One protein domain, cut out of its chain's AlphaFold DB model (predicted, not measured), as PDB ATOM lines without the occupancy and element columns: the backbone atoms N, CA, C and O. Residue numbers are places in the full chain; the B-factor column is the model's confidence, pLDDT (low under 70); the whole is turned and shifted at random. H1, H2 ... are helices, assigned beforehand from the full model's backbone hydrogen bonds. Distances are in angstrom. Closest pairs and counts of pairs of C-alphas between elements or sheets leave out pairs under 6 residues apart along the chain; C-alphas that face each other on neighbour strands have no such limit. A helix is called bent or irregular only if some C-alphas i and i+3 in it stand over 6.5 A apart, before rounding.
ATOM      1  N   PRO A 443      -8.263 -48.672 -18.781       78.12
ATOM      2  CA  PRO A 443      -7.154 -47.895 -19.341       78.12
ATOM      3  C   PRO A 443      -7.461 -46.394 -19.417       78.12
ATOM      4  O   PRO A 443      -6.601 -45.608 -19.039       78.12
ATOM      5  N   GLY A 444      -8.686 -45.997 -19.785       78.88
ATOM      6  CA  GLY A 444      -9.098 -44.586 -19.833       78.88
ATOM      7  C   GLY A 444      -8.999 -43.870 -18.487       78.88
ATOM      8  O   GLY A 444      -8.459 -42.772 -18.417       78.88
ATOM      9  N   ALA A 445      -9.400 -44.527 -17.394       78.38
ATOM     10  CA  ALA A 445      -9.244 -43.970 -16.049       78.38
ATOM     11  C   ALA A 445      -7.762 -43.761 -15.679       78.38
ATOM     12  O   ALA A 445      -7.415 -42.742 -15.091       78.38
ATOM     13  N   VAL A 446      -6.871 -44.680 -16.073       81.19
ATOM     14  CA  VAL A 446      -5.418 -44.509 -15.885       81.19
ATOM     15  C   VAL A 446      -4.867 -43.391 -16.778       81.19
ATOM     16  O   VAL A 446      -4.061 -42.596 -16.310       81.19
ATOM     17  N   ALA A 447      -5.317 -43.286 -18.031       80.38
ATOM     18  CA  ALA A 447      -4.905 -42.223 -18.946       80.38
ATOM     19  C   ALA A 447      -5.304 -40.835 -18.417       80.38
ATOM     20  O   ALA A 447      -4.475 -39.929 -18.407       80.38
ATOM     21  N   VAL A 448      -6.528 -40.687 -17.898       80.31
ATOM     22  CA  VAL A 448      -7.000 -39.455 -17.244       80.31
ATOM     23  C   VAL A 448      -6.178 -39.148 -15.985       80.31
ATOM     24  O   VAL A 448      -5.642 -38.048 -15.878       80.31
ATOM     25  N   LEU A 449      -5.985 -40.120 -15.083       79.31
ATOM     26  CA  LEU A 449      -5.213 -39.944 -13.836       79.31
ATOM     27  C   LEU A 449      -3.729 -39.597 -14.047       79.31
ATOM     28  O   LEU A 449      -3.109 -39.030 -13.150       79.31
ATOM     29  N   TYR A 450      -3.147 -39.945 -15.196       82.25
ATOM     30  CA  TYR A 450      -1.753 -39.630 -15.535       82.25
ATOM     31  C   TYR A 450      -1.608 -38.487 -16.553       82.25
ATOM     32  O   TYR A 450      -0.479 -38.094 -16.858       82.25
ATOM     33  N   SER A 451      -2.717 -37.919 -17.037       81.50
ATOM     34  CA  SER A 451      -2.719 -36.750 -17.924       81.50
ATOM     35  C   SER A 451      -2.192 -35.480 -17.239       81.50
ATOM     36  O   SER A 451      -2.071 -35.408 -16.014       81.50
ATOM     37  N   GLY A 452      -1.868 -34.462 -18.038       84.81
ATOM     38  CA  GLY A 452      -1.492 -33.143 -17.533       84.81
ATOM     39  C   GLY A 452      -0.057 -33.011 -17.006       84.81
ATOM     40  O   GLY A 452       0.748 -33.946 -17.000       84.81
ATOM     41  N   ILE A 453       0.265 -31.788 -16.589       87.12
ATOM     42  CA  ILE A 453       1.578 -31.359 -16.107       87.12
ATOM     43  C   ILE A 453       1.743 -31.804 -14.651       87.12
ATOM     44  O   ILE A 453       0.931 -31.448 -13.799       87.12
ATOM     45  N   GLN A 454       2.799 -32.561 -14.354       90.31
ATOM     46  CA  GLN A 454       3.092 -33.038 -13.002       90.31
ATOM     47  C   GLN A 454       4.016 -32.071 -12.247       90.31
ATOM     48  O   GLN A 454       5.102 -31.749 -12.726       90.31
ATOM     49  N   CYS A 455       3.634 -31.678 -11.031       89.88
ATOM     50  CA  CYS A 455       4.517 -30.968 -10.113       89.88
ATOM     51  C   CYS A 455       5.618 -31.899  -9.584       89.88
ATOM     52  O   CYS A 455       5.337 -32.951  -9.009       89.88
ATOM     53  N   SER A 456       6.878 -31.488  -9.718       86.19
ATOM     54  CA  SER A 456       8.041 -32.252  -9.245       86.19
ATOM     55  C   SER A 456       8.188 -32.287  -7.718       86.19
ATOM     56  O   SER A 456       8.866 -33.170  -7.201       86.19
ATOM     57  N   SER A 457       7.570 -31.350  -6.988       82.00
ATOM     58  CA  SER A 457       7.690 -31.234  -5.523       82.00
ATOM     59  C   SER A 457       6.680 -32.071  -4.728       82.00
ATOM     60  O   SER A 457       6.965 -32.419  -3.584       82.00
ATOM     61  N   CYS A 458       5.520 -32.407  -5.302       86.31
ATOM     62  CA  CYS A 458       4.461 -33.176  -4.626       86.31
ATOM     63  C   CYS A 458       3.827 -34.289  -5.478       86.31
ATOM     64  O   CYS A 458       3.116 -35.135  -4.944       86.31
ATOM     65  N   GLY A 459       4.055 -34.304  -6.795       85.62
ATOM     66  CA  GLY A 459       3.475 -35.283  -7.712       85.62
ATOM     67  C   GLY A 459       2.045 -34.995  -8.189       85.62
ATOM     68  O   GLY A 459       1.581 -35.739  -9.054       85.62
ATOM     69  N   ILE A 460       1.376 -33.941  -7.696       85.31
ATOM     70  CA  ILE A 460       0.045 -33.503  -8.165       85.31
ATOM     71  C   ILE A 460       0.103 -33.152  -9.661       85.31
ATOM     72  O   ILE A 460       1.111 -32.632 -10.149       85.31
ATOM     73  N   ARG A 461      -0.971 -33.462 -10.396       87.81
ATOM     74  CA  ARG A 461      -1.099 -33.226 -11.842       87.81
ATOM     75  C   ARG A 461      -2.162 -32.177 -12.141       87.81
ATOM     76  O   ARG A 461      -3.240 -32.209 -11.562       87.81
ATOM     77  N   PHE A 462      -1.862 -31.295 -13.090       86.00
ATOM     78  CA  PHE A 462      -2.740 -30.218 -13.542       86.00
ATOM     79  C   PHE A 462      -3.051 -30.394 -15.034       86.00
ATOM     80  O   PHE A 462      -2.107 -30.557 -15.814       86.00
ATOM     81  N   PRO A 463      -4.323 -30.346 -15.471       86.06
ATOM     82  CA  PRO A 463      -4.665 -30.344 -16.895       86.06
ATOM     83  C   PRO A 463      -3.933 -29.217 -17.651       86.06
ATOM     84  O   PRO A 463      -3.667 -28.168 -17.052       86.06
ATOM     85  N   PRO A 464      -3.579 -29.392 -18.939       77.00
ATOM     86  CA  PRO A 464      -2.817 -28.393 -19.696       77.00
ATOM     87  C   PRO A 464      -3.558 -27.053 -19.871       77.00
ATOM     88  O   PRO A 464      -2.925 -26.033 -20.123       77.00
ATOM     89  N   GLU A 465      -4.871 -27.016 -19.655       81.69
ATOM     90  CA  GLU A 465      -5.694 -25.804 -19.605       81.69
ATOM     91  C   GLU A 465      -5.465 -24.994 -18.310       81.69
ATOM     92  O   GLU A 465      -5.726 -23.794 -18.258       81.69
ATOM     93  N   GLN A 466      -4.955 -25.628 -17.247       83.19
ATOM     94  CA  GLN A 466      -4.859 -25.070 -15.892       83.19
ATOM     95  C   GLN A 466      -3.443 -24.583 -15.521       83.19
ATOM     96  O   GLN A 466      -3.077 -24.536 -14.345       83.19
ATOM     97  N   ILE A 467      -2.646 -24.153 -16.508       83.31
ATOM     98  CA  ILE A 467      -1.264 -23.653 -16.322       83.31
ATOM     99  C   ILE A 467      -1.169 -22.544 -15.256       83.31
ATOM    100  O   ILE A 467      -0.181 -22.473 -14.524       83.31
ATOM    101  N   MET A 468      -2.191 -21.693 -15.121       80.19
ATOM    102  CA  MET A 468      -2.208 -20.634 -14.102       80.19
ATOM    103  C   MET A 468      -2.362 -21.185 -12.673       80.19
ATOM    104  O   MET A 468      -1.678 -20.697 -11.774       80.19
ATOM    105  N   LYS A 469      -3.157 -22.250 -12.470       80.38
ATOM    106  CA  LYS A 469      -3.207 -22.970 -11.183       80.38
ATOM    107  C   LYS A 469      -1.893 -23.692 -10.900       80.38
ATOM    108  O   LYS A 469      -1.389 -23.619  -9.788       80.38
ATOM    109  N   TYR A 470      -1.281 -24.308 -11.915       84.81
ATOM    110  CA  TYR A 470       0.035 -24.937 -11.768       84.81
ATOM    111  C   TYR A 470       1.112 -23.939 -11.299       84.81
ATOM    112  O   TYR A 470       1.877 -24.248 -10.389       84.81
ATOM    113  N   ARG A 471       1.136 -22.712 -11.846       84.00
ATOM    114  CA  ARG A 471       2.024 -21.629 -11.369       84.00
ATOM    115  C   ARG A 471       1.745 -21.252  -9.909       84.00
ATOM    116  O   ARG A 471       2.651 -21.303  -9.087       84.00
ATOM    117  N   GLN A 472       0.485 -20.980  -9.574       83.12
ATOM    118  CA  GLN A 472       0.042 -20.662  -8.210       83.12
ATOM    119  C   GLN A 472       0.384 -21.765  -7.187       83.12
ATOM    120  O   GLN A 472       0.726 -21.474  -6.039       83.12
ATOM    121  N   HIS A 473       0.336 -23.028  -7.605       85.88
ATOM    122  CA  HIS A 473       0.730 -24.183  -6.804       85.88
ATOM    123  C   HIS A 473       2.255 -24.250  -6.565       85.88
ATOM    124  O   HIS A 473       2.694 -24.607  -5.468       85.88
ATOM    125  N   LEU A 474       3.082 -23.838  -7.533       85.44
ATOM    126  CA  LEU A 474       4.520 -23.642  -7.303       85.44
ATOM    127  C   LEU A 474       4.772 -22.490  -6.307       85.44
ATOM    128  O   LEU A 474       5.589 -22.640  -5.399       85.44
ATOM    129  N   ASP A 475       4.014 -21.392  -6.389       83.62
ATOM    130  CA  ASP A 475       4.092 -20.277  -5.427       83.62
ATOM    131  C   ASP A 475       3.621 -20.667  -4.013       83.62
ATOM    132  O   ASP A 475       4.120 -20.145  -3.010       83.62
ATOM    133  N   TRP A 476       2.681 -21.610  -3.895       84.81
ATOM    134  CA  TRP A 476       2.352 -22.258  -2.621       84.81
ATOM    135  C   TRP A 476       3.534 -23.086  -2.094       84.81
ATOM    136  O   TRP A 476       3.929 -22.914  -0.940       84.81
ATOM    137  N   HIS A 477       4.182 -23.895  -2.939       85.44
ATOM    138  CA  HIS A 477       5.389 -24.636  -2.552       85.44
ATOM    139  C   HIS A 477       6.532 -23.717  -2.085       85.44
ATOM    140  O   HIS A 477       7.207 -24.040  -1.104       85.44
ATOM    141  N   PHE A 478       6.742 -22.558  -2.721       82.62
ATOM    142  CA  PHE A 478       7.730 -21.573  -2.265       82.62
ATOM    143  C   PHE A 478       7.366 -20.972  -0.896       82.62
ATOM    144  O   PHE A 478       8.227 -20.923  -0.010       82.62
ATOM    145  N   ARG A 479       6.099 -20.585  -0.681       81.44
ATOM    146  CA  ARG A 479       5.605 -20.097   0.622       81.44
ATOM    147  C   ARG A 479       5.756 -21.154   1.722       81.44
ATOM    148  O   ARG A 479       6.301 -20.849   2.783       81.44
ATOM    149  N   GLN A 480       5.375 -22.402   1.453       79.12
ATOM    150  CA  GLN A 480       5.447 -23.501   2.418       79.12
ATOM    151  C   GLN A 480       6.898 -23.901   2.744       79.12
ATOM    152  O   GLN A 480       7.241 -24.098   3.910       79.12
ATOM    153  N   ASN A 481       7.800 -23.931   1.756       82.75
ATOM    154  CA  ASN A 481       9.228 -24.168   1.999       82.75
ATOM    155  C   ASN A 481       9.881 -23.039   2.815       82.75
ATOM    156  O   ASN A 481      10.705 -23.314   3.692       82.75
ATOM    157  N   ARG A 482       9.487 -21.776   2.589       79.19
ATOM    158  CA  ARG A 482       9.923 -20.640   3.418       79.19
ATOM    159  C   ARG A 482       9.409 -20.774   4.856       79.19
ATOM    160  O   ARG A 482      10.211 -20.746   5.786       79.19
ATOM    161  N   ARG A 483       8.108 -21.037   5.032       77.50
ATOM    162  CA  ARG A 483       7.471 -21.288   6.335       77.50
ATOM    163  C   ARG A 483       8.167 -22.414   7.105       77.50
ATOM    164  O   ARG A 483       8.474 -22.234   8.279       77.50
ATOM    165  N   ASN A 484       8.501 -23.525   6.449       73.50
ATOM    166  CA  ASN A 484       9.241 -24.635   7.058       73.50
ATOM    167  C   ASN A 484      10.669 -24.244   7.481       73.50
ATOM    168  O   ASN A 484      11.123 -24.631   8.560       73.50
ATOM    169  N   LYS A 485      11.374 -23.437   6.677       79.12
ATOM    170  CA  LYS A 485      12.719 -22.936   7.003       79.12
ATOM    171  C   LYS A 485      12.708 -22.019   8.230       79.12
ATOM    172  O   LYS A 485      13.583 -22.140   9.086       79.12
TER     173      LYS A 485
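AT A GLANCE: This is residues 443 to 485 of the 687 residues of an uncharacterized protein of Cryptotermes secundus (UniProt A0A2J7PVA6). One long helix, H2, makes one arm of a loose rod, a looped link folds back on itself in a narrow turn, and the short helix H1 makes the opposite end. The last residues of H2, 478 to 485, stick out free. The printed part has 43 residues with two named helices, H1 then H2, no named strand, and is all helix. It is loose, with a radius of gyration of the C-alphas of 12.4 A, and spans 41 by 18 by 10 A.

HOW THE PARTS SIT: H2, residues 464 to 485, has a kink of 28 degrees near residue 471 and is irregular, C-alphas 465 and 468 being 8.3 A apart. H1, residues 443 to 450, is apart from H2. In the link, residues 453 to 454 pair antiparallel with residues 461 to 462. In H1 every O i to N i+4 pair is within hydrogen-bond range; in H2, 16 of 18 are.

IN THESE COORDINATES: H2 is 31.4 A long and ends at C-alpha 485, (12.719, -22.936, 7.003). H1, 10.6 A long, begins at C-alpha 443, (-7.154, -47.895, -19.341).

THE WHOLE: The C-alphas of Pro 443 and Lys 485, the two farthest apart, are 41.4 A apart. The 13-residue link is long. The printed part has no cut, and no printed residue is under 70 in pLDDT.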